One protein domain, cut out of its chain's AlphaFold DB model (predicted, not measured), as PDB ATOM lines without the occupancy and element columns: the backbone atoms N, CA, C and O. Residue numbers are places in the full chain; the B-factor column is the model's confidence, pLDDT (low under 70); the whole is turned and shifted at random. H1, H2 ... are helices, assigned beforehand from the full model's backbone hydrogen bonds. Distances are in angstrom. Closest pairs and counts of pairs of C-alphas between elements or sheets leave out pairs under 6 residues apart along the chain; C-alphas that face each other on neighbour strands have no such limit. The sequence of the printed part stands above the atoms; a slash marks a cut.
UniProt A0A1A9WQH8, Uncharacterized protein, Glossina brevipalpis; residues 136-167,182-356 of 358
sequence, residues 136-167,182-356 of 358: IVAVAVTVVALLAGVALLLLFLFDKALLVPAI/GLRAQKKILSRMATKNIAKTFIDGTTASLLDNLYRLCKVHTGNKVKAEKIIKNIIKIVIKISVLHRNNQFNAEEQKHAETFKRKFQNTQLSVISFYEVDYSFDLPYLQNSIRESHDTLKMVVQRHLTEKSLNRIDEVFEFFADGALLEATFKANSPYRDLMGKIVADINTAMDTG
ATOM      1  N   ILE A 136     139.500 181.305 157.578       39.59
ATOM      2  CA  ILE A 136     138.755 180.667 156.479       39.59
ATOM      3  C   ILE A 136     138.477 181.631 155.311       39.59
ATOM      4  O   ILE A 136     138.312 181.195 154.176       39.59
ATOM      5  N   VAL A 137     138.491 182.952 155.530       35.31
ATOM      6  CA  VAL A 137     138.156 183.938 154.477       35.31
ATOM      7  C   VAL A 137     139.405 184.538 153.815       35.31
ATOM      8  O   VAL A 137     139.362 184.874 152.635       35.31
ATOM      9  N   ALA A 138     140.543 184.601 154.517       35.41
ATOM     10  CA  ALA A 138     141.818 185.034 153.934       35.41
ATOM     11  C   ALA A 138     142.484 183.923 153.103       35.41
ATOM     12  O   ALA A 138     142.989 184.210 152.018       35.41
ATOM     13  N   VAL A 139     142.379 182.661 153.548       38.94
ATOM     14  CA  VAL A 139     142.844 181.463 152.821       38.94
ATOM     15  C   VAL A 139     141.963 181.190 151.595       38.94
ATOM     16  O   VAL A 139     142.476 180.891 150.521       38.94
ATOM     17  N   ALA A 140     140.647 181.420 151.678       33.72
ATOM     18  CA  ALA A 140     139.754 181.281 150.524       33.72
ATOM     19  C   ALA A 140     140.015 182.315 149.410       33.72
ATOM     20  O   ALA A 140     139.782 182.022 148.242       33.72
ATOM     21  N   VAL A 141     140.513 183.514 149.737       35.78
ATOM     22  CA  VAL A 141     140.755 184.588 148.753       35.78
ATOM     23  C   VAL A 141     142.160 184.510 148.131       35.78
ATOM     24  O   VAL A 141     142.338 184.941 146.994       35.78
ATOM     25  N   THR A 142     143.138 183.899 148.810       41.75
ATOM     26  CA  THR A 142     144.515 183.699 148.298       41.75
ATOM     27  C   THR A 142     144.700 182.372 147.559       41.75
ATOM     28  O   THR A 142     145.349 182.351 146.517       41.75
ATOM     29  N   VAL A 143     144.016 181.299 147.970       41.16
ATOM     30  CA  VAL A 143     143.968 180.034 147.212       41.16
ATOM     31  C   VAL A 143     143.227 180.228 145.880       41.16
ATOM     32  O   VAL A 143     143.664 179.726 144.849       41.16
ATOM     33  N   VAL A 144     142.193 181.081 145.822       35.78
ATOM     34  CA  VAL A 144     141.576 181.511 144.549       35.78
ATOM     35  C   VAL A 144     142.575 182.230 143.631       35.78
ATOM     36  O   VAL A 144     142.420 182.123 142.419       35.78
ATOM     37  N   ALA A 145     143.613 182.888 144.161       34.97
ATOM     38  CA  ALA A 145     144.611 183.626 143.380       34.97
ATOM     39  C   ALA A 145     145.696 182.729 142.757       34.97
ATOM     40  O   ALA A 145     146.199 183.056 141.688       34.97
ATOM     41  N   LEU A 146     145.982 181.571 143.361       39.38
ATOM     42  CA  LEU A 146     146.916 180.569 142.840       39.38
ATOM     43  C   LEU A 146     146.256 179.501 142.002       39.38
ATOM     44  O   LEU A 146     146.762 179.090 140.978       39.38
ATOM     45  N   LEU A 147     144.994 179.214 142.257       41.50
ATOM     46  CA  LEU A 147     144.187 178.558 141.247       41.50
ATOM     47  C   LEU A 147     143.918 179.524 140.091       41.50
ATOM     48  O   LEU A 147     143.940 179.105 138.942       41.50
ATOM     49  N   ALA A 148     143.725 180.821 140.329       36.59
ATOM     50  CA  ALA A 148     143.813 181.836 139.284       36.59
ATOM     51  C   ALA A 148     145.234 182.024 138.759       36.59
ATOM     52  O   ALA A 148     145.300 182.762 137.803       36.59
ATOM     53  N   GLY A 149     146.252 181.351 139.328       35.78
ATOM     54  CA  GLY A 149     147.690 181.240 139.029       35.78
ATOM     55  C   GLY A 149     148.033 180.053 138.130       35.78
ATOM     56  O   GLY A 149     148.768 180.269 137.193       35.78
ATOM     57  N   VAL A 150     147.367 178.892 138.279       41.53
ATOM     58  CA  VAL A 150     147.401 177.736 137.346       41.53
ATOM     59  C   VAL A 150     146.425 177.982 136.261       41.53
ATOM     60  O   VAL A 150     146.671 177.646 135.117       41.53
ATOM     61  N   ALA A 151     145.329 178.642 136.602       38.25
ATOM     62  CA  ALA A 151     144.547 179.323 135.617       38.25
ATOM     63  C   ALA A 151     145.116 180.650 135.192       38.25
ATOM     64  O   ALA A 151     144.565 181.113 134.240       38.25
ATOM     65  N   LEU A 152     146.150 181.261 135.780       35.88
ATOM     66  CA  LEU A 152     146.876 182.392 135.162       35.88
ATOM     67  C   LEU A 152     148.062 181.857 134.402       35.88
ATOM     68  O   LEU A 152     148.490 182.496 133.475       35.88
ATOM     69  N   LEU A 153     148.576 180.678 134.681       40.91
ATOM     70  CA  LEU A 153     149.446 179.945 133.806       40.91
ATOM     71  C   LEU A 153     148.522 179.645 132.638       40.91
ATOM     72  O   LEU A 153     148.649 180.292 131.621       40.91
ATOM     73  N   LEU A 154     147.411 178.941 132.840       39.81
ATOM     74  CA  LEU A 154     146.281 178.814 131.912       39.81
ATOM     75  C   LEU A 154     145.399 180.102 131.756       39.81
ATOM     76  O   LEU A 154     144.222 179.965 131.489       39.81
ATOM     77  N   LEU A 155     145.877 181.358 131.893       35.88
ATOM     78  CA  LEU A 155     145.144 182.610 131.486       35.88
ATOM     79  C   LEU A 155     146.117 183.738 131.044       35.88
ATOM     80  O   LEU A 155     145.784 184.502 130.148       35.88
ATOM     81  N   PHE A 156     147.358 183.823 131.541       36.12
ATOM     82  CA  PHE A 156     148.535 184.440 130.874       36.12
ATOM     83  C   PHE A 156     148.976 183.614 129.671       36.12
ATOM     84  O   PHE A 156     149.599 184.131 128.745       36.12
ATOM     85  N   LEU A 157     148.638 182.325 129.641       37.81
ATOM     86  CA  LEU A 157     148.529 181.603 128.392       37.81
ATOM     87  C   LEU A 157     147.334 182.125 127.543       37.81
ATOM     88  O   LEU A 157     147.131 181.534 126.511       37.81
ATOM     89  N   PHE A 158     146.506 183.127 127.885       40.00
ATOM     90  CA  PHE A 158     145.334 183.556 127.074       40.00
ATOM     91  C   PHE A 158     145.338 185.015 126.577       40.00
ATOM     92  O   PHE A 158     144.557 185.293 125.669       40.00
ATOM     93  N   ASP A 159     146.216 185.923 127.034       32.75
ATOM     94  CA  ASP A 159     146.281 187.278 126.450       32.75
ATOM     95  C   ASP A 159     147.598 187.601 125.714       32.75
ATOM     96  O   ASP A 159     148.705 187.549 126.245       32.75
ATOM     97  N   LYS A 160     147.375 187.945 124.442       35.25
ATOM     98  CA  LYS A 160     148.199 188.537 123.373       35.25
ATOM     99  C   LYS A 160     149.469 187.835 122.861       35.25
ATOM    100  O   LYS A 160     150.575 187.972 123.371       35.25
ATOM    101  N   ALA A 161     149.256 187.345 121.634       37.28
ATOM    102  CA  ALA A 161     150.082 187.500 120.430       37.28
ATOM    103  C   ALA A 161     151.115 186.399 120.101       37.28
ATOM    104  O   ALA A 161     152.309 186.555 120.330       37.28
ATOM    105  N   LEU A 162     150.576 185.362 119.428       41.25
ATOM    106  CA  LEU A 162     150.928 184.851 118.076       41.25
ATOM    107  C   LEU A 162     152.332 184.247 117.876       41.25
ATOM    108  O   LEU A 162     153.303 184.883 118.242       41.25
ATOM    109  N   LEU A 163     152.597 183.190 117.088       40.28
ATOM    110  CA  LEU A 163     152.031 181.858 116.781       40.28
ATOM    111  C   LEU A 163     153.186 181.074 116.075       40.28
ATOM    112  O   LEU A 163     154.192 181.650 115.665       40.28
ATOM    113  N   VAL A 164     153.062 179.752 115.971       40.44
ATOM    114  CA  VAL A 164     154.119 178.712 115.924       40.44
ATOM    115  C   VAL A 164     154.384 178.170 114.497       40.44
ATOM    116  O   VAL A 164     153.452 178.134 113.700       40.44
ATOM    117  N   PRO A 165     155.635 177.764 114.144       43.19
ATOM    118  CA  PRO A 165     155.973 176.326 114.054       43.19
ATOM    119  C   PRO A 165     157.400 175.982 114.558       43.19
ATOM    120  O   PRO A 165     158.387 176.238 113.875       43.19
ATOM    121  N   ALA A 166     157.524 175.374 115.753       36.88
ATOM    122  CA  ALA A 166     158.809 175.003 116.389       36.88
ATOM    123  C   ALA A 166     158.937 173.514 116.772       36.88
ATOM    124  O   ALA A 166     160.027 173.046 117.095       36.88
ATOM    125  N   ILE A 167     157.833 172.762 116.780       38.03
ATOM    126  CA  ILE A 167     157.791 171.443 117.434       38.03
ATOM    127  C   ILE A 167     158.463 170.340 116.586       38.03
ATOM    128  O   ILE A 167     158.865 169.320 117.137       38.03
ATOM    129  N   GLY A 182     165.486 181.469 104.775       38.06
ATOM    130  CA  GLY A 182     164.187 181.407 105.452       38.06
ATOM    131  C   GLY A 182     164.286 180.827 106.865       38.06
ATOM    132  O   GLY A 182     163.704 181.392 107.783       38.06
ATOM    133  N   LEU A 183     165.104 179.787 107.090       42.44
ATOM    134  CA  LEU A 183     165.356 179.219 108.421       42.44
ATOM    135  C   LEU A 183     166.103 180.145 109.361       42.44
ATOM    136  O   LEU A 183     165.977 179.945 110.558       42.44
ATOM    137  N   ARG A 184     166.890 181.118 108.890       41.72
ATOM    138  CA  ARG A 184     167.536 182.089 109.785       41.72
ATOM    139  C   ARG A 184     166.558 183.164 110.239       41.72
ATOM    140  O   ARG A 184     166.578 183.520 111.414       41.72
ATOM    141  N   ALA A 185     165.649 183.600 109.366       38.12
ATOM    142  CA  ALA A 185     164.525 184.456 109.744       38.12
ATOM    143  C   ALA A 185     163.532 183.701 110.648       38.12
ATOM    144  O   ALA A 185     163.221 184.180 111.735       38.12
ATOM    145  N   GLN A 186     163.150 182.470 110.283       37.62
ATOM    146  CA  GLN A 186     162.348 181.577 111.121       37.62
ATOM    147  C   GLN A 186     163.049 181.270 112.440       37.62
ATOM    148  O   GLN A 186     162.424 181.453 113.462       37.62
ATOM    149  N   LYS A 187     164.331 180.878 112.482       38.78
ATOM    150  CA  LYS A 187     165.062 180.614 113.738       38.78
ATOM    151  C   LYS A 187     165.189 181.860 114.597       38.78
ATOM    152  O   LYS A 187     165.133 181.716 115.801       38.78
ATOM    153  N   LYS A 188     165.345 183.061 114.034       38.69
ATOM    154  CA  LYS A 188     165.460 184.306 114.817       38.69
ATOM    155  C   LYS A 188     164.109 184.781 115.366       38.69
ATOM    156  O   LYS A 188     164.067 185.374 116.441       38.69
ATOM    157  N   ILE A 189     163.020 184.493 114.654       38.72
ATOM    158  CA  ILE A 189     161.634 184.737 115.078       38.72
ATOM    159  C   ILE A 189     161.198 183.649 116.083       38.72
ATOM    160  O   ILE A 189     160.806 183.964 117.200       38.72
ATOM    161  N   LEU A 190     161.434 182.370 115.783       37.97
ATOM    162  CA  LEU A 190     161.219 181.203 116.652       37.97
ATOM    163  C   LEU A 190     162.091 181.224 117.916       37.97
ATOM    164  O   LEU A 190     161.594 180.872 118.978       37.97
ATOM    165  N   SER A 191     163.353 181.665 117.865       38.88
ATOM    166  CA  SER A 191     164.210 181.756 119.064       38.88
ATOM    167  C   SER A 191     163.827 182.923 119.970       38.88
ATOM    168  O   SER A 191     164.199 182.933 121.141       38.88
ATOM    169  N   ARG A 192     163.113 183.927 119.444       40.81
ATOM    170  CA  ARG A 192     162.540 185.021 120.240       40.81
ATOM    171  C   ARG A 192     161.137 184.683 120.757       40.81
ATOM    172  O   ARG A 192     160.786 185.154 121.830       40.81
ATOM    173  N   MET A 193     160.386 183.831 120.054       39.72
ATOM    174  CA  MET A 193     158.996 183.475 120.379       39.72
ATOM    175  C   MET A 193     158.833 182.182 121.196       39.72
ATOM    176  O   MET A 193     157.842 182.042 121.904       39.72
ATOM    177  N   ALA A 194     159.778 181.233 121.136       47.62
ATOM    178  CA  ALA A 194     159.561 179.887 121.681       47.62
ATOM    179  C   ALA A 194     160.254 179.584 123.020       47.62
ATOM    180  O   ALA A 194     159.893 178.603 123.661       47.62
ATOM    181  N   THR A 195     161.264 180.346 123.450       44.62
ATOM    182  CA  THR A 195     162.274 179.732 124.339       44.62
ATOM    183  C   THR A 195     162.542 180.435 125.657       44.62
ATOM    184  O   THR A 195     162.972 179.760 126.577       44.62
ATOM    185  N   LYS A 196     162.288 181.738 125.823       43.69
ATOM    186  CA  LYS A 196     162.715 182.408 127.066       43.69
ATOM    187  C   LYS A 196     161.759 182.199 128.239       43.69
ATOM    188  O   LYS A 196     162.216 181.771 129.284       43.69
ATOM    189  N   ASN A 197     160.455 182.423 128.069       45.59
ATOM    190  CA  ASN A 197     159.523 182.393 129.206       45.59
ATOM    191  C   ASN A 197     159.011 180.982 129.541       45.59
ATOM    192  O   ASN A 197     158.933 180.649 130.712       45.59
ATOM    193  N   ILE A 198     158.732 180.130 128.539       45.34
ATOM    194  CA  ILE A 198     158.319 178.728 128.777       45.34
ATOM    195  C   ILE A 198     159.470 177.935 129.394       45.34
ATOM    196  O   ILE A 198     159.260 177.196 130.345       45.34
ATOM    197  N   ALA A 199     160.690 178.106 128.874       39.88
ATOM    198  CA  ALA A 199     161.846 177.460 129.475       39.88
ATOM    199  C   ALA A 199     162.132 178.043 130.863       39.88
ATOM    200  O   ALA A 199     162.419 177.265 131.753       39.88
ATOM    201  N   LYS A 200     161.978 179.359 131.090       45.12
ATOM    202  CA  LYS A 200     162.175 179.968 132.417       45.12
ATOM    203  C   LYS A 200     161.285 179.341 133.499       45.12
ATOM    204  O   LYS A 200     161.819 179.014 134.541       45.12
ATOM    205  N   THR A 201     160.008 179.061 133.231       47.81
ATOM    206  CA  THR A 201     159.108 178.408 134.207       47.81
ATOM    207  C   THR A 201     159.508 176.963 134.544       47.81
ATOM    208  O   THR A 201     159.300 176.507 135.657       47.81
ATOM    209  N   PHE A 202     160.113 176.223 133.607       46.19
ATOM    210  CA  PHE A 202     160.662 174.884 133.891       46.19
ATOM    211  C   PHE A 202     162.102 174.915 134.430       46.19
ATOM    212  O   PHE A 202     162.626 173.875 134.819       46.19
ATOM    213  N   ILE A 203     162.760 176.077 134.383       44.59
ATOM    214  CA  ILE A 203     164.171 176.276 134.742       44.59
ATOM    215  C   ILE A 203     164.310 177.064 136.056       44.59
ATOM    216  O   ILE A 203     165.403 177.076 136.620       44.59
ATOM    217  N   ASP A 204     163.252 177.698 136.571       49.25
ATOM    218  CA  ASP A 204     163.298 178.447 137.828       49.25
ATOM    219  C   ASP A 204     162.515 177.793 138.981       49.25
ATOM    220  O   ASP A 204     161.576 177.015 138.794       49.25
ATOM    221  N   GLY A 205     163.013 178.069 140.191       66.69
ATOM    222  CA  GLY A 205     162.303 177.908 141.456       66.69
ATOM    223  C   GLY A 205     161.753 176.514 141.767       66.69
ATOM    224  O   GLY A 205     162.437 175.491 141.677       66.69
ATOM    225  N   THR A 206     160.504 176.518 142.218       70.44
ATOM    226  CA  THR A 206     159.802 175.398 142.854       70.44
ATOM    227  C   THR A 206     159.376 174.322 141.851       70.44
ATOM    228  O   THR A 206     159.402 173.132 142.163       70.44
ATOM    229  N   THR A 207     159.044 174.695 140.610       65.56
ATOM    230  CA  THR A 207     158.583 173.750 139.576       65.56
ATOM    231  C   THR A 207     159.687 172.790 139.133       65.56
ATOM    232  O   THR A 207     159.422 171.606 138.907       65.56
ATOM    233  N   ALA A 208     160.932 173.266 139.037       70.75
ATOM    234  CA  ALA A 208     162.081 172.415 138.733       70.75
ATOM    235  C   ALA A 208     162.338 171.398 139.861       70.75
ATOM    236  O   ALA A 208     162.483 170.205 139.586       70.75
ATOM    237  N   SER A 209     162.297 171.852 141.122       77.94
ATOM    238  CA  SER A 209     162.400 170.987 142.311       77.94
ATOM    239  C   SER A 209     161.316 169.905 142.315       77.94
ATOM    240  O   SER A 209     161.619 168.718 142.461       77.94
ATOM    241  N   LEU A 210     160.067 170.288 142.031       77.81
ATOM    242  CA  LEU A 210     158.943 169.359 141.970       77.81
ATOM    243  C   LEU A 210     159.144 168.291 140.888       77.81
ATOM    244  O   LEU A 210     158.969 167.102 141.156       77.81
ATOM    245  N   LEU A 211     159.548 168.678 139.673       74.44
ATOM    246  CA  LEU A 211     159.814 167.725 138.590       74.44
ATOM    247  C   LEU A 211     160.977 166.779 138.918       74.44
ATOM    248  O   LEU A 211     160.898 165.589 138.604       74.44
ATOM    249  N   ASP A 212     162.019 167.268 139.590       79.94
ATOM    250  CA  ASP A 212     163.140 166.447 140.053       79.94
ATOM    251  C   ASP A 212     162.718 165.460 141.149       79.94
ATOM    252  O   ASP A 212     163.150 164.301 141.162       79.94
ATOM    253  N   ASN A 213     161.850 165.881 142.065       84.75
ATOM    254  CA  ASN A 213     161.334 165.012 143.114       84.75
ATOM    255  C   ASN A 213     160.342 163.978 142.554       84.75
ATOM    256  O   ASN A 213     160.427 162.801 142.915       84.75
ATOM    257  N   LEU A 214     159.510 164.347 141.577       82.19
ATOM    258  CA  LEU A 214     158.686 163.402 140.816       82.19
ATOM    259  C   LEU A 214     159.547 162.415 140.015       82.19
ATOM    260  O   LEU A 214     159.238 161.225 139.975       82.19
ATOM    261  N   TYR A 215     160.657 162.862 139.418       84.31
ATOM    262  CA  TYR A 215     161.609 161.975 138.745       84.31
ATOM    263  C   TYR A 215     162.176 160.935 139.711       84.31
ATOM    264  O   TYR A 215     162.193 159.738 139.406       84.31
ATOM    265  N   ARG A 216     162.633 161.385 140.887       85.44
ATOM    266  CA  ARG A 216     163.145 160.507 141.945       85.44
ATOM    267  C   ARG A 216     162.079 159.510 142.377       85.44
ATOM    268  O   ARG A 216     162.393 158.327 142.469       85.44
ATOM    269  N   LEU A 217     160.836 159.957 142.543       84.75
ATOM    270  CA  LEU A 217     159.717 159.098 142.917       84.75
ATOM    271  C   LEU A 217     159.503 158.001 141.872       84.75
ATOM    272  O   LEU A 217     159.521 156.815 142.197       84.75
ATOM    273  N   CYS A 218     159.411 158.392 140.597       83.88
ATOM    274  CA  CYS A 218     159.261 157.459 139.486       83.88
ATOM    275  C   CYS A 218     160.408 156.445 139.433       83.88
ATOM    276  O   CYS A 218     160.195 155.254 139.199       83.88
ATOM    277  N   LYS A 219     161.642 156.915 139.626       88.75
ATOM    278  CA  LYS A 219     162.847 156.088 139.553       88.75
ATOM    279  C   LYS A 219     162.906 155.070 140.687       88.75
ATOM    280  O   LYS A 219     163.252 153.923 140.422       88.75
ATOM    281  N   VAL A 220     162.590 155.482 141.914       87.56
ATOM    282  CA  VAL A 220     162.603 154.592 143.081       87.56
ATOM    283  C   VAL A 220     161.488 153.551 142.960       87.56
ATOM    284  O   VAL A 220     161.773 152.370 143.124       87.56
ATOM    285  N   HIS A 221     160.275 153.950 142.552       86.56
ATOM    286  CA  HIS A 221     159.151 153.018 142.375       86.56
ATOM    287  C   HIS A 221     159.385 151.982 141.281       86.56
ATOM    288  O   HIS A 221     159.150 150.794 141.461       86.56
ATOM    289  N   THR A 222     159.877 152.421 140.124       88.81
ATOM    290  CA  THR A 222     160.034 151.523 138.971       88.81
ATOM    291  C   THR A 222     161.343 150.745 138.965       88.81
ATOM    292  O   THR A 222     161.489 149.829 138.157       88.81
ATOM    293  N   GLY A 223     162.345 151.170 139.744       91.56
ATOM    294  CA  GLY A 223     163.730 150.713 139.602       91.56
ATOM    295  C   GLY A 223     164.345 151.004 138.223       91.56
ATOM    296  O   GLY A 223     165.437 150.527 137.918       91.56
ATOM    297  N   ASN A 224     163.667 151.775 137.360       92.88
ATOM    298  CA  ASN A 224     164.012 151.926 135.952       92.88
ATOM    299  C   ASN A 224     164.185 153.401 135.578       92.88
ATOM    300  O   ASN A 224     163.228 154.148 135.361       92.88
ATOM    301  N   LYS A 225     165.452 153.801 135.421       92.94
ATOM    302  CA  LYS A 225     165.842 155.157 135.022       92.94
ATOM    303  C   LYS A 225     165.191 155.596 133.705       92.94
ATOM    304  O   LYS A 225     164.696 156.715 133.626       92.94
ATOM    305  N   VAL A 226     165.171 154.729 132.692       92.69
ATOM    306  CA  VAL A 226     164.646 155.059 131.356       92.69
ATOM    307  C   VAL A 226     163.141 155.302 131.414       92.69
ATOM    308  O   VAL A 226     162.642 156.256 130.813       92.69
ATOM    309  N   LYS A 227     162.412 154.478 132.179       89.50
ATOM    310  CA  LYS A 227     160.969 154.653 132.388       89.50
ATOM    311  C   LYS A 227     160.678 155.963 133.124       89.50
ATOM    312  O   LYS A 227     159.846 156.733 132.656       89.50
ATOM    313  N   ALA A 228     161.413 156.264 134.196       80.19
ATOM    314  CA  ALA A 228     161.269 157.521 134.931       80.19
ATOM    315  C   ALA A 228     161.538 158.756 134.049       80.19
ATOM    316  O   ALA A 228     160.726 159.677 134.005       80.19
ATOM    317  N   GLU A 229     162.626 158.760 133.270       82.00
ATOM    318  CA  GLU A 229     162.925 159.851 132.329       82.00
ATOM    319  C   GLU A 229     161.844 160.010 131.253       82.00
ATOM    320  O   GLU A 229     161.522 161.132 130.855       82.00
ATOM    321  N   LYS A 230     161.270 158.898 130.770       87.75
ATOM    322  CA  LYS A 230     160.169 158.920 129.799       87.75
ATOM    323  C   LYS A 230     158.929 159.601 130.386       87.75
ATOM    324  O   LYS A 230     158.375 160.469 129.713       87.75
ATOM    325  N   ILE A 231     158.535 159.261 131.615       81.31
ATOM    326  CA  ILE A 231     157.374 159.862 132.293       81.31
ATOM    327  C   ILE A 231     157.558 161.374 132.452       81.31
ATOM    328  O   ILE A 231     156.723 162.143 131.980       81.31
ATOM    329  N   ILE A 232     158.693 161.828 132.987       83.62
ATOM    330  CA  ILE A 232     158.960 163.266 133.175       83.62
ATOM    331  C   ILE A 232     158.996 164.016 131.840       83.62
ATOM    332  O   ILE A 232     158.406 165.086 131.685       83.62
ATOM    333  N   LYS A 233     159.611 163.417 130.815       79.69
ATOM    334  CA  LYS A 233     159.613 163.963 129.454       79.69
ATOM    335  C   LYS A 233     158.203 164.067 128.872       79.69
ATOM    336  O   LYS A 233     157.926 165.013 128.135       79.69
ATOM    337  N   ASN A 234     157.326 163.107 129.159       79.19
ATOM    338  CA  ASN A 234     155.934 163.149 128.727       79.19
ATOM    339  C   ASN A 234     155.178 164.293 129.410       79.19
ATOM    340  O   ASN A 234     154.547 165.064 128.688       79.19
ATOM    341  N   ILE A 235     155.325 164.467 130.732       79.06
ATOM    342  CA  ILE A 235     154.742 165.593 131.487       79.06
ATOM    343  C   ILE A 235     155.137 166.921 130.835       79.06
ATOM    344  O   ILE A 235     154.272 167.671 130.383       79.06
ATOM    345  N   ILE A 236     156.443 167.169 130.673       74.06
ATOM    346  CA  ILE A 236     156.962 168.411 130.076       74.06
ATOM    347  C   ILE A 236     156.377 168.625 128.671       74.06
ATOM    348  O   ILE A 236     155.915 169.715 128.333       74.06
ATOM    349  N   LYS A 237     156.337 167.577 127.837       76.56
ATOM    350  CA  LYS A 237     155.792 167.667 126.471       76.56
ATOM    351  C   LYS A 237     154.298 167.990 126.443       76.56
ATOM    352  O   LYS A 237     153.879 168.726 125.551       76.56
ATOM    353  N   ILE A 238     153.505 167.420 127.347       79.94
ATOM    354  CA  ILE A 238     152.059 167.666 127.428       79.94
ATOM    355  C   ILE A 238     151.809 169.096 127.895       79.94
ATOM    356  O   ILE A 238     151.106 169.833 127.207       79.94
ATOM    357  N   VAL A 239     152.452 169.520 128.988       71.69
ATOM    358  CA  VAL A 239     152.286 170.870 129.545       71.69
ATOM    359  C   VAL A 239     152.665 171.936 128.516       71.69
ATOM    360  O   VAL A 239     151.902 172.878 128.304       71.69
ATOM    361  N   ILE A 240     153.777 171.761 127.790       69.38
ATOM    362  CA  ILE A 240     154.175 172.677 126.707       69.38
ATOM    363  C   ILE A 240     153.125 172.711 125.590       69.38
ATOM    364  O   ILE A 240     152.800 173.783 125.084       69.38
ATOM    365  N   LYS A 241     152.584 171.559 125.182       71.94
ATOM    366  CA  LYS A 241     151.582 171.503 124.109       71.94
ATOM    367  C   LYS A 241     150.285 172.202 124.497       71.94
ATOM    368  O   LYS A 241     149.795 173.009 123.715       71.94
ATOM    369  N   ILE A 242     149.772 171.939 125.696       72.06
ATOM    370  CA  ILE A 242     148.571 172.596 126.226       72.06
ATOM    371  C   ILE A 242     148.798 174.100 126.320       72.06
ATOM    372  O   ILE A 242     147.984 174.875 125.830       72.06
ATOM    373  N   SER A 243     149.958 174.499 126.844       66.44
ATOM    374  CA  SER A 243     150.372 175.897 126.916       66.44
ATOM    375  C   SER A 243     150.308 176.591 125.556       66.44
ATOM    376  O   SER A 243     149.758 177.680 125.414       66.44
ATOM    377  N   VAL A 244     150.843 175.949 124.521       67.12
ATOM    378  CA  VAL A 244     150.835 176.499 123.163       67.12
ATOM    379  C   VAL A 244     149.420 176.590 122.585       67.12
ATOM    380  O   VAL A 244     149.093 177.605 121.977       67.12
ATOM    381  N   LEU A 245     148.578 175.565 122.757       70.75
ATOM    382  CA  LEU A 245     147.192 175.576 122.260       70.75
ATOM    383  C   LEU A 245     146.390 176.720 122.867       70.75
ATOM    384  O   LEU A 245     145.729 177.490 122.173       70.75
ATOM    385  N   HIS A 246     146.530 176.855 124.172       62.75
ATOM    386  CA  HIS A 246     145.869 177.859 124.960       62.75
ATOM    387  C   HIS A 246     146.316 179.285 124.583       62.75
ATOM    388  O   HIS A 246     145.477 180.124 124.264       62.75
ATOM    389  N   ARG A 247     147.636 179.527 124.462       63.25
ATOM    390  CA  ARG A 247     148.231 180.805 123.975       63.25
ATOM    391  C   ARG A 247     147.744 181.256 122.630       63.25
ATOM    392  O   ARG A 247     147.651 182.450 122.364       63.25
ATOM    393  N   ASN A 248     147.433 180.296 121.785       66.25
ATOM    394  CA  ASN A 248     146.984 180.573 120.442       66.25
ATOM    395  C   ASN A 248     145.455 180.584 120.343       66.25
ATOM    396  O   ASN A 248     144.948 180.509 119.226       66.25
ATOM    397  N   ASN A 249     144.740 180.659 121.477       75.88
ATOM    398  CA  ASN A 249     143.279 180.660 121.548       75.88
ATOM    399  C   ASN A 249     142.653 179.524 120.721       75.88
ATOM    400  O   ASN A 249     141.649 179.715 120.042       75.88
ATOM    401  N   GLN A 250     143.284 178.343 120.725       80.00
ATOM    402  CA  GLN A 250     142.821 177.206 119.919       80.00
ATOM    403  C   GLN A 250     141.596 176.523 120.533       80.00
ATOM    404  O   GLN A 250     140.893 175.799 119.833       80.00
ATOM    405  N   PHE A 251     141.327 176.754 121.822       79.00
ATOM    406  CA  PHE A 251     140.190 176.161 122.512       79.00
ATOM    407  C   PHE A 251     138.889 176.903 122.222       79.00
ATOM    408  O   PHE A 251     138.798 178.119 122.405       79.00
ATOM    409  N   ASN A 252     137.860 176.155 121.833       88.62
ATOM    410  CA  ASN A 252     136.496 176.677 121.742       88.62
ATOM    411  C   ASN A 252     135.836 176.805 123.131       88.62
ATOM    412  O   ASN A 252     136.403 176.389 124.137       88.62
ATOM    413  N   ALA A 253     134.623 177.360 123.190       91.88
ATOM    414  CA  ALA A 253     133.915 177.615 124.448       91.88
ATOM    415  C   ALA A 253     133.685 176.352 125.307       91.88
ATOM    416  O   ALA A 253     133.860 176.399 126.524       91.88
ATOM    417  N   GLU A 254     133.347 175.213 124.693       93.81
ATOM    418  CA  GLU A 254     133.172 173.945 125.421       93.81
ATOM    419  C   GLU A 254     134.510 173.436 125.975       93.81
ATOM    420  O   GLU A 254     134.610 173.046 127.137       93.81
ATOM    421  N   GLU A 255     135.579 173.506 125.179       82.81
ATOM    422  CA  GLU A 255     136.931 173.124 125.612       82.81
ATOM    423  C   GLU A 255     137.454 174.025 126.740       82.81
ATOM    424  O   GLU A 255     138.105 173.533 127.660       82.81
ATOM    425  N   GLN A 256     137.127 175.320 126.724       84.25
ATOM    426  CA  GLN A 256     137.450 176.251 127.810       84.25
ATOM    427  C   GLN A 256     136.709 175.884 129.103       84.25
ATOM    428  O   GLN A 256     137.323 175.812 130.169       84.25
ATOM    429  N   LYS A 257     135.422 175.536 129.018       89.50
ATOM    430  CA  LYS A 257     134.645 175.040 130.167       89.50
ATOM    431  C   LYS A 257     135.211 173.728 130.725       89.50
ATOM    432  O   LYS A 257     135.257 173.525 131.946       89.50
ATOM    433  N   HIS A 258     135.668 172.831 129.851       85.19
ATOM    434  CA  HIS A 258     136.394 171.634 130.270       85.19
ATOM    435  C   HIS A 258     137.732 171.987 130.930       85.19
ATOM    436  O   HIS A 258     138.054 171.390 131.952       85.19
ATOM    437  N   ALA A 259     138.465 172.989 130.438       80.25
ATOM    438  CA  ALA A 259     139.729 173.423 131.030       80.25
ATOM    439  C   ALA A 259     139.536 173.980 132.448       80.25
ATOM    440  O   ALA A 259     140.264 173.603 133.367       80.25
ATOM    441  N   GLU A 260     138.497 174.787 132.668       83.44
ATOM    442  CA  GLU A 260     138.116 175.258 134.005       83.44
ATOM    443  C   GLU A 260     137.711 174.112 134.939       83.44
ATOM    444  O   GLU A 260     137.982 174.138 136.141       83.44
ATOM    445  N   THR A 261     137.051 173.089 134.397       84.94
ATOM    446  CA  THR A 261     136.642 171.913 135.171       84.94
ATOM    447  C   THR A 261     137.835 171.034 135.528       84.94
ATOM    448  O   THR A 261     137.946 170.615 136.679       84.94
ATOM    449  N   PHE A 262     138.749 170.808 134.581       83.44
ATOM    450  CA  PHE A 262     140.005 170.093 134.796       83.44
ATOM    451  C   PHE A 262     140.799 170.768 135.905       83.44
ATOM    452  O   PHE A 262     141.179 170.119 136.872       83.44
ATOM    453  N   LYS A 263     140.949 172.089 135.801       77.44
ATOM    454  CA  LYS A 263     141.598 172.924 136.801       77.44
ATOM    455  C   LYS A 263     141.034 172.655 138.201       77.44
ATOM    456  O   LYS A 263     141.792 172.272 139.083       77.44
ATOM    457  N   ARG A 264     139.719 172.801 138.413       83.19
ATOM    458  CA  ARG A 264     139.111 172.574 139.742       83.19
ATOM    459  C   ARG A 264     139.331 171.149 140.254       83.19
ATOM    460  O   ARG A 264     139.613 170.958 141.430       83.19
ATOM    461  N   LYS A 265     139.179 170.144 139.388       83.38
ATOM    462  CA  LYS A 265     139.355 168.734 139.769       83.38
ATOM    463  C   LYS A 265     140.794 168.434 140.170       83.38
ATOM    464  O   LYS A 265     141.012 167.878 141.239       83.38
ATOM    465  N   PHE A 266     141.750 168.886 139.367       78.75
ATOM    466  CA  PHE A 266     143.171 168.699 139.629       78.75
ATOM    467  C   PHE A 266     143.601 169.374 140.936       78.75
ATOM    468  O   PHE A 266     144.393 168.822 141.693       78.75
ATOM    469  N   GLN A 267     143.006 170.523 141.254       75.56
ATOM    470  CA  GLN A 267     143.242 171.235 142.513       75.56
ATOM    471  C   GLN A 267     142.736 170.461 143.721       75.56
ATOM    472  O   GLN A 267     143.441 170.339 144.719       75.56
ATOM    473  N   ASN A 268     141.549 169.867 143.613       81.69
ATOM    474  CA  ASN A 268     141.058 168.973 144.653       81.69
ATOM    475  C   ASN A 268     141.997 167.772 144.824       81.69
ATOM    476  O   ASN A 268     142.314 167.420 145.953       81.69
ATOM    477  N   THR A 269     142.512 167.195 143.731       82.50
ATOM    478  CA  THR A 269     143.514 166.119 143.797       82.50
ATOM    479  C   THR A 269     144.773 166.554 144.554       82.50
ATOM    480  O   THR A 269     145.261 165.804 145.396       82.50
ATOM    481  N   GLN A 270     145.288 167.762 144.301       79.81
ATOM    482  CA  GLN A 270     146.471 168.299 144.987       79.81
ATOM    483  C   GLN A 270     146.234 168.469 146.491       79.81
ATOM    484  O   GLN A 270     147.046 168.009 147.293       79.81
ATOM    485  N   LEU A 271     145.101 169.062 146.876       81.12
ATOM    486  CA  LEU A 271     144.724 169.217 148.284       81.12
ATOM    487  C   LEU A 271     144.609 167.865 148.986       81.12
ATOM    488  O   LEU A 271     145.080 167.720 150.109       81.12
ATOM    489  N   SER A 272     144.049 166.863 148.308       84.50
ATOM    490  CA  SER A 272     143.969 165.505 148.843       84.50
ATOM    491  C   SER A 272     145.345 164.866 149.024       84.50
ATOM    492  O   SER A 272     145.588 164.235 150.046       84.50
ATOM    493  N   VAL A 273     146.271 165.061 148.078       84.19
ATOM    494  CA  VAL A 273     147.664 164.596 148.207       84.19
ATOM    495  C   VAL A 273     148.341 165.216 149.431       84.19
ATOM    496  O   VAL A 273     149.016 164.511 150.175       84.19
ATOM    497  N   ILE A 274     148.141 166.509 149.678       84.75
ATOM    498  CA  ILE A 274     148.702 167.180 150.857       84.75
ATOM    499  C   ILE A 274     148.056 166.639 152.130       84.75
ATOM    500  O   ILE A 274     148.764 166.180 153.023       84.75
ATOM    501  N   SER A 275     146.722 166.604 152.193       86.75
ATOM    502  CA  SER A 275     146.011 166.149 153.388       86.75
ATOM    503  C   SER A 275     146.343 164.702 153.742       86.75
ATOM    504  O   SER A 275     146.551 164.396 154.911       86.75
ATOM    505  N   PHE A 276     146.463 163.822 152.741       85.81
ATOM    506  CA  PHE A 276     146.829 162.421 152.954       85.81
ATOM    507  C   PHE A 276     148.271 162.237 153.424       85.81
ATOM    508  O   PHE A 276     148.583 161.234 154.062       85.81
ATOM    509  N   TYR A 277     149.156 163.185 153.117       87.75
ATOM    510  CA  TYR A 277     150.523 163.181 153.622       87.75
ATOM    511  C   TYR A 277     150.622 163.785 155.034       87.75
ATOM    512  O   TYR A 277     151.385 163.280 155.861       87.75
ATOM    513  N   GLU A 278     149.909 164.877 155.304       87.25
ATOM    514  CA  GLU A 278     150.015 165.634 156.558       87.25
ATOM    515  C   GLU A 278     149.200 165.023 157.703       87.25
ATOM    516  O   GLU A 278     149.603 165.128 158.860       87.25
ATOM    517  N   VAL A 279     148.080 164.365 157.394       88.62
ATOM    518  CA  VAL A 279     147.172 163.793 158.392       88.62
ATOM    519  C   VAL A 279     147.299 162.273 158.405       88.62
ATOM    520  O   VAL A 279     146.892 161.588 157.463       88.62
ATOM    521  N   ASP A 280     147.825 161.733 159.503       80.69
ATOM    522  CA  ASP A 280     147.965 160.289 159.684       80.69
ATOM    523  C   ASP A 280     146.610 159.569 159.574       80.69
ATOM    524  O   ASP A 280     145.576 160.065 160.021       80.69
ATOM    525  N   TYR A 281     146.627 158.369 158.986       81.94
ATOM    526  CA  TYR A 281     145.453 157.501 158.790       81.94
ATOM    527  C   TYR A 281     144.316 158.095 157.938       81.94
ATOM    528  O   TYR A 281     143.236 157.511 157.883       81.94
ATOM    529  N   SER A 282     144.543 159.217 157.248       88.56
ATOM    530  CA  SER A 282     143.538 159.836 156.372       88.56
ATOM    531  C   SER A 282     143.547 159.308 154.933       88.56
ATOM    532  O   SER A 282     142.595 159.555 154.197       88.56
ATOM    533  N   PHE A 283     144.607 158.600 154.520       87.94
ATOM    534  CA  PHE A 283     144.795 158.147 153.141       87.94
ATOM    535  C   PHE A 283     143.688 157.196 152.665       87.94
ATOM    536  O   PHE A 283     143.485 156.123 153.235       87.94
ATOM    537  N   ASP A 284     143.041 157.574 151.560       91.38
ATOM    538  CA  ASP A 284     142.022 156.791 150.861       91.38
ATOM    539  C   ASP A 284     142.459 156.560 149.404       91.38
ATOM    540  O   ASP A 284     142.449 157.469 148.563       91.38
ATOM    541  N   LEU A 285     142.877 155.322 149.113       88.38
ATOM    542  CA  LEU A 285     143.356 154.922 147.792       88.38
ATOM    543  C   LEU A 285     142.258 155.030 146.710       88.38
ATOM    544  O   LEU A 285     142.512 155.704 145.705       88.38
ATOM    545  N   PRO A 286     141.065 154.410 146.866       95.50
ATOM    546  CA  PRO A 286     139.983 154.539 145.890       95.50
ATOM    547  C   PRO A 286     139.633 155.990 145.559       95.50
ATOM    548  O   PRO A 286     139.456 156.331 144.385       95.50
ATOM    549  N   TYR A 287     139.567 156.852 146.577       94.19
ATOM    550  CA  TYR A 287     139.286 158.268 146.389       94.19
ATOM    551  C   TYR A 287     140.366 158.945 145.536       94.19
ATOM    552  O   TYR A 287     140.044 159.615 144.550       94.19
ATOM    553  N   LEU A 288     141.648 158.753 145.874       87.50
ATOM    554  CA  LEU A 288     142.745 159.399 145.153       87.50
ATOM    555  C   LEU A 288     142.822 158.929 143.697       87.50
ATOM    556  O   LEU A 288     142.950 159.750 142.789       87.50
ATOM    557  N   GLN A 289     142.679 157.624 143.460       89.94
ATOM    558  CA  GLN A 289     142.655 157.062 142.110       89.94
ATOM    559  C   GLN A 289     141.503 157.627 141.281       89.94
ATOM    560  O   GLN A 289     141.689 157.955 140.106       89.94
ATOM    561  N   ASN A 290     140.318 157.772 141.880       94.25
ATOM    562  CA  ASN A 290     139.186 158.371 141.190       94.25
ATOM    563  C   ASN A 290     139.432 159.857 140.881       94.25
ATOM    564  O   ASN A 290     139.198 160.294 139.759       94.25
ATOM    565  N   SER A 291     139.986 160.616 141.828       89.62
ATOM    566  CA  SER A 291     140.338 162.031 141.642       89.62
ATOM    567  C   SER A 291     141.348 162.242 140.498       89.62
ATOM    568  O   SER A 291     141.177 163.127 139.651       89.62
ATOM    569  N   ILE A 292     142.358 161.368 140.398       85.44
ATOM    570  CA  ILE A 292     143.338 161.361 139.299       85.44
ATOM    571  C   ILE A 292     142.666 161.004 137.965       85.44
ATOM    572  O   ILE A 292     142.910 161.677 136.962       85.44
ATOM    573  N   ARG A 293     141.789 159.991 137.942       92.06
ATOM    574  CA  ARG A 293     141.056 159.572 136.733       92.06
ATOM    575  C   ARG A 293     140.120 160.662 136.216       92.06
ATOM    576  O   ARG A 293     140.096 160.951 135.027       92.06
ATOM    577  N   GLU A 294     139.383 161.326 137.095       91.38
ATOM    578  CA  GLU A 294     138.500 162.415 136.681       91.38
ATOM    579  C   GLU A 294     139.290 163.605 136.116       91.38
ATOM    580  O   GLU A 294     138.852 164.257 135.161       91.38
ATOM    581  N   SER A 295     140.472 163.880 136.679       87.94
ATOM    582  CA  SER A 295     141.404 164.872 136.138       87.94
ATOM    583  C   SER A 295     141.930 164.457 134.759       87.94
ATOM    584  O   SER A 295     141.954 165.277 133.842       87.94
ATOM    585  N   HIS A 296     142.280 163.183 134.576       91.69
ATOM    586  CA  HIS A 296     142.675 162.612 133.288       91.69
ATOM    587  C   HIS A 296     141.597 162.795 132.212       91.69
ATOM    588  O   HIS A 296     141.861 163.367 131.150       91.69
ATOM    589  N   ASP A 297     140.372 162.353 132.495       93.75
ATOM    590  CA  ASP A 297     139.283 162.352 131.518       93.75
ATOM    591  C   ASP A 297     138.927 163.781 131.110       93.75
ATOM    592  O   ASP A 297     138.795 164.097 129.925       93.75
ATOM    593  N   THR A 298     138.871 164.687 132.091       89.12
ATOM    594  CA  THR A 298     138.596 166.098 131.817       89.12
ATOM    595  C   THR A 298     139.722 166.738 131.003       89.12
ATOM    596  O   THR A 298     139.441 167.514 130.091       89.12
ATOM    597  N   LEU A 299     140.989 166.384 131.252       88.25
ATOM    598  CA  LEU A 299     142.114 166.858 130.444       88.25
ATOM    599  C   LEU A 299     142.016 166.383 128.992       88.25
ATOM    600  O   LEU A 299     142.241 167.175 128.076       88.25
ATOM    601  N   LYS A 300     141.657 165.114 128.759       91.38
ATOM    602  CA  LYS A 300     141.475 164.585 127.398       91.38
ATOM    603  C   LYS A 300     140.367 165.324 126.657       91.38
ATOM    604  O   LYS A 300     140.576 165.679 125.499       91.38
ATOM    605  N   MET A 301     139.266 165.663 127.326       92.06
ATOM    606  CA  MET A 301     138.190 166.464 126.727       92.06
ATOM    607  C   MET A 301     138.662 167.844 126.246       92.06
ATOM    608  O   MET A 301     138.184 168.321 125.220       92.06
ATOM    609  N   VAL A 302     139.638 168.455 126.925       85.38
ATOM    610  CA  VAL A 302     140.232 169.740 126.512       85.38
ATOM    611  C   VAL A 302     141.077 169.596 125.243       85.38
ATOM    612  O   VAL A 302     141.066 170.469 124.378       85.38
ATOM    613  N   VAL A 303     141.848 168.512 125.121       86.31
ATOM    614  CA  VAL A 303     142.975 168.453 124.173       86.31
ATOM    615  C   VAL A 303     142.791 167.473 123.012       86.31
ATOM    616  O   VAL A 303     143.552 167.539 122.047       86.31
ATOM    617  N   GLN A 304     141.803 166.576 123.069       92.81
ATOM    618  CA  GLN A 304     141.626 165.479 122.104       92.81
ATOM    619  C   GLN A 304     141.477 165.930 120.649       92.81
ATOM    620  O   GLN A 304     141.948 165.247 119.747       92.81
ATOM    621  N   ARG A 305     140.883 167.105 120.408       93.75
ATOM    622  CA  ARG A 305     140.712 167.670 119.058       93.75
ATOM    623  C   ARG A 305     141.980 168.305 118.489       93.75
ATOM    624  O   ARG A 305     142.061 168.545 117.290       93.75
ATOM    625  N   HIS A 306     142.952 168.583 119.350       85.06
ATOM    626  CA  HIS A 306     144.125 169.399 119.039       85.06
ATOM    627  C   HIS A 306     145.421 168.599 119.029       85.06
ATOM    628  O   HIS A 306     146.425 169.004 118.439       85.06
ATOM    629  N   LEU A 307     145.432 167.470 119.732       82.06
ATOM    630  CA  LEU A 307     146.612 166.649 119.914       82.06
ATOM    631  C   LEU A 307     146.542 165.378 119.077       82.06
ATOM    632  O   LEU A 307     145.539 164.682 119.023       82.06
ATOM    633  N   THR A 308     147.681 165.032 118.487       89.88
ATOM    634  CA  THR A 308     147.907 163.724 117.861       89.88
ATOM    635  C   THR A 308     147.672 162.595 118.867       89.88
ATOM    636  O   THR A 308     148.064 162.753 120.027       89.88
ATOM    637  N   GLU A 309     147.272 161.418 118.395       94.31
ATOM    638  CA  GLU A 309     147.183 160.180 119.188       94.31
ATOM    639  C   GLU A 309     148.448 159.917 120.022       94.31
ATOM    640  O   GLU A 309     148.380 159.751 121.234       94.31
ATOM    641  N   LYS A 310     149.642 160.071 119.431       89.19
ATOM    642  CA  LYS A 310     150.930 159.957 120.146       89.19
ATOM    643  C   LYS A 310     151.039 160.842 121.394       89.19
ATOM    644  O   LYS A 310     151.832 160.550 122.276       89.19
ATOM    645  N   SER A 311     150.353 161.980 121.431       78.31
ATOM    646  CA  SER A 311     150.372 162.898 122.577       78.31
ATOM    647  C   SER A 311     149.253 162.596 123.565       78.31
ATOM    648  O   SER A 311     149.473 162.803 124.751       78.31
ATOM    649  N   LEU A 312     148.120 162.067 123.098       87.81
ATOM    650  CA  LEU A 312     147.072 161.523 123.961       87.81
ATOM    651  C   LEU A 312     147.588 160.295 124.717       87.81
ATOM    652  O   LEU A 312     147.524 160.282 125.935       87.81
ATOM    653  N   ASN A 313     148.290 159.384 124.044       94.69
ATOM    654  CA  ASN A 313     148.903 158.221 124.695       94.69
ATOM    655  C   ASN A 313     149.956 158.621 125.743       94.69
ATOM    656  O   ASN A 313     150.204 157.886 126.687       94.69
ATOM    657  N   ARG A 314     150.592 159.796 125.615       86.25
ATOM    658  CA  ARG A 314     151.488 160.304 126.670       86.25
ATOM    659  C   ARG A 314     150.721 160.745 127.910       86.25
ATOM    660  O   ARG A 314     151.283 160.648 128.993       86.25
ATOM    661  N   ILE A 315     149.521 161.305 127.736       86.00
ATOM    662  CA  ILE A 315     148.642 161.684 128.848       86.00
ATOM    663  C   ILE A 315     148.249 160.409 129.582       86.00
ATOM    664  O   ILE A 315     148.487 160.325 130.781       86.00
ATOM    665  N   ASP A 316     147.794 159.404 128.837       92.44
ATOM    666  CA  ASP A 316     147.428 158.092 129.369       92.44
ATOM    667  C   ASP A 316     148.603 157.487 130.161       92.44
ATOM    668  O   ASP A 316     148.481 157.255 131.359       92.44
ATOM    669  N   GLU A 317     149.798 157.392 129.557       91.25
ATOM    670  CA  GLU A 317     151.006 156.870 130.222       91.25
ATOM    671  C   GLU A 317     151.368 157.607 131.528       91.25
ATOM    672  O   GLU A 317     151.909 156.997 132.451       91.25
ATOM    673  N   VAL A 318     151.138 158.923 131.604       88.38
ATOM    674  CA  VAL A 318     151.434 159.724 132.804       88.38
ATOM    675  C   VAL A 318     150.384 159.483 133.886       88.38
ATOM    676  O   VAL A 318     150.745 159.210 135.028       88.38
ATOM    677  N   PHE A 319     149.100 159.581 133.547       89.44
ATOM    678  CA  PHE A 319     148.022 159.442 134.525       89.44
ATOM    679  C   PHE A 319     147.884 158.005 135.026       89.44
ATOM    680  O   PHE A 319     147.704 157.812 136.223       89.44
ATOM    681  N   GLU A 320     148.053 157.002 134.162       91.06
ATOM    682  CA  GLU A 320     148.098 155.596 134.572       91.06
ATOM    683  C   GLU A 320     149.250 155.331 135.546       91.06
ATOM    684  O   GLU A 320     149.069 154.622 136.532       91.06
ATOM    685  N   PHE A 321     150.422 155.938 135.318       87.94
ATOM    686  CA  PHE A 321     151.555 155.799 136.229       87.94
ATOM    687  C   PHE A 321     151.250 156.368 137.620       87.94
ATOM    688  O   PHE A 321     151.534 155.715 138.619       87.94
ATOM    689  N   PHE A 322     150.672 157.570 137.696       87.19
ATOM    690  CA  PHE A 322     150.352 158.205 138.980       87.19
ATOM    691  C   PHE A 322     149.080 157.658 139.642       87.19
ATOM    692  O   PHE A 322     148.884 157.884 140.831       87.19
ATOM    693  N   ALA A 323     148.241 156.920 138.913       86.88
ATOM    694  CA  ALA A 323     147.091 156.200 139.457       86.88
ATOM    695  C   ALA A 323     147.424 154.764 139.913       86.88
ATOM    696  O   ALA A 323     146.537 154.067 140.417       86.88
ATOM    697  N   ASP A 324     148.670 154.307 139.738       85.44
ATOM    698  CA  ASP A 324     149.114 152.974 140.152       85.44
ATOM    699  C   ASP A 324     148.912 152.771 141.660       85.44
ATOM    700  O   ASP A 324     149.447 153.516 142.483       85.44
ATOM    701  N   GLY A 325     148.137 151.749 142.030       86.31
ATOM    702  CA  GLY A 325     147.783 151.508 143.429       86.31
ATOM    703  C   GLY A 325     149.007 151.228 144.298       86.31
ATOM    704  O   GLY A 325     149.129 151.792 145.381       86.31
ATOM    705  N   ALA A 326     149.958 150.444 143.781       87.19
ATOM    706  CA  ALA A 326     151.185 150.117 144.499       87.19
ATOM    707  C   ALA A 326     152.060 151.358 144.739       87.19
ATOM    708  O   ALA A 326     152.622 151.501 145.825       87.19
ATOM    709  N   LEU A 327     152.156 152.268 143.760       85.50
ATOM    710  CA  LEU A 327     152.809 153.565 143.943       85.50
ATOM    711  C   LEU A 327     152.123 154.358 145.056       85.50
ATOM    712  O   LEU A 327     152.789 154.769 146.003       85.50
ATOM    713  N   LEU A 328     150.809 154.564 144.945       86.06
ATOM    714  CA  LEU A 328     150.054 155.412 145.863       86.06
ATOM    715  C   LEU A 328     150.124 154.879 147.301       86.06
ATOM    716  O   LEU A 328     150.551 155.601 148.202       86.06
ATOM    717  N   GLU A 329     149.829 153.598 147.514       85.62
ATOM    718  CA  GLU A 329     149.938 152.963 148.832       85.62
ATOM    719  C   GLU A 329     151.351 153.068 149.410       85.62
ATOM    720  O   GLU A 329     151.524 153.383 150.589       85.62
ATOM    721  N   ALA A 330     152.381 152.848 148.587       83.69
ATOM    722  CA  ALA A 330     153.753 152.969 149.046       83.69
ATOM    723  C   ALA A 330     154.109 154.419 149.398       83.69
ATOM    724  O   ALA A 330     154.809 154.639 150.384       83.69
ATOM    725  N   THR A 331     153.631 155.414 148.649       83.62
ATOM    726  CA  THR A 331     153.936 156.831 148.910       83.62
ATOM    727  C   THR A 331     153.293 157.387 150.174       83.62
ATOM    728  O   THR A 331     153.933 158.175 150.867       83.62
ATOM    729  N   PHE A 332     152.074 156.953 150.505       82.25
ATOM    730  CA  PHE A 332     151.313 157.474 151.647       82.25
ATOM    731  C   PHE A 332     151.426 156.628 152.921       82.25
ATOM    732  O   PHE A 332     150.926 157.014 153.977       82.25
ATOM    733  N   LYS A 333     152.120 155.486 152.878       83.19
ATOM    734  CA  LYS A 333     152.387 154.679 154.074       83.19
ATOM    735  C   LYS A 333     153.325 155.415 155.043       83.19
ATOM    736  O   LYS A 333     154.414 155.835 154.662       83.19
ATOM    737  N   ALA A 334     152.946 155.484 156.322       75.50
ATOM    738  CA  ALA A 334     153.673 156.241 157.352       75.50
ATOM    739  C   ALA A 334     155.170 155.873 157.477       75.50
ATOM    740  O   ALA A 334     156.020 156.757 157.519       75.50
ATOM    741  N   ASN A 335     155.504 154.576 157.452       78.44
ATOM    742  CA  ASN A 335     156.883 154.067 157.567       78.44
ATOM    743  C   ASN A 335     157.489 153.697 156.206       78.44
ATOM    744  O   ASN A 335     158.095 152.637 156.038       78.44
ATOM    745  N   SER A 336     157.243 154.530 155.201       80.94
ATOM    746  CA  SER A 336     157.687 154.286 153.836       80.94
ATOM    747  C   SER A 336     159.062 154.891 153.545       80.94
ATOM    748  O   SER A 336     159.323 156.017 153.977       80.94
ATOM    749  N   PRO A 337     159.909 154.245 152.715       76.81
ATOM    750  CA  PRO A 337     161.112 154.891 152.179       76.81
ATOM    751  C   PRO A 337     160.794 156.138 151.333       76.81
ATOM    752  O   PRO A 337     161.687 156.928 151.037       76.81
ATOM    753  N   TYR A 338     159.529 156.329 150.942       79.25
ATOM    754  CA  TYR A 338     159.065 157.494 150.199       79.25
ATOM    755  C   TYR A 338     158.719 158.695 151.087       79.25
ATOM    756  O   TYR A 338     158.504 159.769 150.537       79.25
ATOM    757  N   ARG A 339     158.678 158.562 152.424       85.31
ATOM    758  CA  ARG A 339     158.166 159.611 153.329       85.31
ATOM    759  C   ARG A 339     158.915 160.938 153.176       85.31
ATOM    760  O   ARG A 339     158.286 161.951 152.894       85.31
ATOM    761  N   ASP A 340     160.246 160.925 153.247       88.81
ATOM    762  CA  ASP A 340     161.067 162.139 153.088       88.81
ATOM    763  C   ASP A 340     160.934 162.763 151.695       88.81
ATOM    764  O   ASP A 340     160.970 163.983 151.527       88.81
ATOM    765  N   LEU A 341     160.806 161.917 150.669       83.75
ATOM    766  CA  LEU A 341     160.633 162.368 149.294       83.75
ATOM    767  C   LEU A 341     159.256 163.002 149.095       83.75
ATOM    768  O   LEU A 341     159.159 164.066 148.490       83.75
ATOM    769  N   MET A 342     158.213 162.384 149.644       85.44
ATOM    770  CA  MET A 342     156.865 162.930 149.641       85.44
ATOM    771  C   MET A 342     156.781 164.224 150.445       85.44
ATOM    772  O   MET A 342     156.092 165.130 150.008       85.44
ATOM    773  N   GLY A 343     157.546 164.378 151.528       89.50
ATOM    774  CA  GLY A 343     157.643 165.649 152.247       89.50
ATOM    775  C   GLY A 343     158.195 166.779 151.391       89.50
ATOM    776  O   GLY A 343     157.671 167.886 151.433       89.50
ATOM    777  N   LYS A 344     159.196 166.494 150.551       88.75
ATOM    778  CA  LYS A 344     159.709 167.469 149.574       88.75
ATOM    779  C   LYS A 344     158.682 167.778 148.494       88.75
ATOM    780  O   LYS A 344     158.481 168.940 148.187       88.75
ATOM    781  N   ILE A 345     158.001 166.756 147.968       83.56
ATOM    782  CA  ILE A 345     156.940 166.934 146.966       83.56
ATOM    783  C   ILE A 345     155.797 167.776 147.541       83.56
ATOM    784  O   ILE A 345     155.372 168.723 146.897       83.56
ATOM    785  N   VAL A 346     155.327 167.480 148.752       85.50
ATOM    786  CA  VAL A 346     154.272 168.247 149.426       85.50
ATOM    787  C   VAL A 346     154.735 169.663 149.742       85.50
ATOM    788  O   VAL A 346     153.984 170.597 149.490       85.50
ATOM    789  N   ALA A 347     155.972 169.856 150.205       86.81
ATOM    790  CA  ALA A 347     156.530 171.190 150.416       86.81
ATOM    791  C   ALA A 347     156.641 171.989 149.109       86.81
ATOM    792  O   ALA A 347     156.316 173.174 149.097       86.81
ATOM    793  N   ASP A 348     157.056 171.354 148.008       78.31
ATOM    794  CA  ASP A 348     157.098 171.972 146.682       78.31
ATOM    795  C   ASP A 348     155.677 172.303 146.188       78.31
ATOM    796  O   ASP A 348     155.461 173.380 145.642       78.31
ATOM    797  N   ILE A 349     154.691 171.421 146.406       75.44
ATOM    798  CA  ILE A 349     153.284 171.685 146.066       75.44
ATOM    799  C   ILE A 349     152.753 172.854 146.906       75.44
ATOM    800  O   ILE A 349     152.226 173.792 146.325       75.44
ATOM    801  N   ASN A 350     152.941 172.852 148.229       77.25
ATOM    802  CA  ASN A 350     152.531 173.942 149.123       77.25
ATOM    803  C   ASN A 350     153.197 175.269 148.733       77.25
ATOM    804  O   ASN A 350     152.513 176.259 148.512       77.25
ATOM    805  N   THR A 351     154.515 175.278 148.522       74.69
ATOM    806  CA  THR A 351     155.252 176.486 148.115       74.69
ATOM    807  C   THR A 351     154.766 177.007 146.768       74.69
ATOM    808  O   THR A 351     154.598 178.212 146.575       74.69
ATOM    809  N   ALA A 352     154.525 176.113 145.809       61.69
ATOM    810  CA  ALA A 352     154.011 176.518 144.515       61.69
ATOM    811  C   ALA A 352     152.557 177.002 144.620       61.69
ATOM    812  O   ALA A 352     152.213 177.931 143.908       61.69
ATOM    813  N   MET A 353     151.756 176.458 145.547       62.44
ATOM    814  CA  MET A 353     150.421 176.939 145.924       62.44
ATOM    815  C   MET A 353     150.415 178.226 146.764       62.44
ATOM    816  O   MET A 353     149.339 178.803 146.891       62.44
ATOM    817  N   ASP A 354     151.557 178.683 147.298       60.69
ATOM    818  CA  ASP A 354     151.711 179.936 148.069       60.69
ATOM    819  C   ASP A 354     152.259 181.112 147.229       60.69
ATOM    820  O   ASP A 354     151.985 182.280 147.509       60.69
ATOM    821  N   THR A 355     153.042 180.822 146.185       53.75
ATOM    822  CA  THR A 355     153.854 181.812 145.442       53.75
ATOM    823  C   THR A 355     153.196 182.473 144.233       53.75
ATOM    824  O   THR A 355     153.647 183.532 143.805       53.75
ATOM    825  N   GLY A 356     152.136 181.908 143.672       46.53
ATOM    826  CA  GLY A 356     151.538 182.388 142.415       46.53
ATOM    827  C   GLY A 356     151.847 181.511 141.207       46.53
ATOM    828  O   GLY A 356     151.233 181.709 140.162       46.53
TER     829      GLY A 356
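This is residues 136 to 167 and 182 to 356 of the 358 residues of an uncharacterized protein of Glossina brevipalpis (UniProt A0A1A9WQH8). Two groups of three helices pack on each other with their helices crossed: H6, H7 and H8 run back and forth side by side, while H4 has H5 and H10 alongside, H5 crossing H8 and H10 packing on H6. Short H9 packs between the groups at one end; H1 packs on H6 and H10, its residues 136 to 141 sticking out, and H2 is a tail far from the core at the opposite end from H9. The printed part has 207 residues with ten named helices, H1 to H10 along the chain, and no named strand: all helix. It is compact, with a radius of gyration of the C-alphas of 17.8 A and spans of 59 by 45 by 31 A.

H1, residues 136 to 156, has a kink of 41 degrees near residue 150. H2, residues 182 to 193, touches no helix and meets H3, residues 196 to 203, only through their link. H4, residues 205 to 222, and H5, residues 225 to 247, form a helical hairpin at a steep tilt of 40 degrees, closest at the C-alphas of Cys 218 and Ala 228, 5.0 A apart. H6, residues 253 to 278, touches H1 through residues 260 to 267; the closest C-alphas, of Ala 151 and Lys 263, are 7.1 A apart. H7, residues 285 to 303, forms a helical hairpin with H6 at a shallow tilt of 24 degrees, with the C-alphas of Glu 255 and Val 302 closest at 4.8 A. H8, residues 309 to 322, forms another with H7 at 16 degrees, closest at His 296 and Phe 319, C-alphas 6.3 A apart. H8 touches residues 231 to 238 of H5 at a steep tilt of 58 degrees; the closest C-alphas, of Asn 234 and Arg 314, are 5.7 A apart. H9, residues 325 to 332, touches H7, closest at the C-alphas of Leu 285 and Glu 329, 6.9 A apart. H10, residues 339 to 355, touches H4 at a shallow tilt of 27 degrees, opposite ways, with the C-alphas of Leu 210 and Asp 348 closest at 5.7 A. Every O i to N i+4 pair is within hydrogen-bond range in H2, H5, H6, H7, H9 and H10; the counts are 15 of 17 in H1, 3 of 4 in H3, 13 of 14 in H4 and 9 of 10 in H8.

H1 begins at C-alpha 136, (138.755, 180.667, 156.479), and H10 ends at C-alpha 355, (153.854, 181.812, 145.442). H6 is 37.9 A long and H5 33.0 A.

Residues 168 to 181 are not printed, a gap of 16.8 A between C-alphas 167 and 182. Of the links printed whole, none is long. Mean pLDDT of the printed part is 71.4; residues 136 to 167 and 182 to 205 are among those under 70.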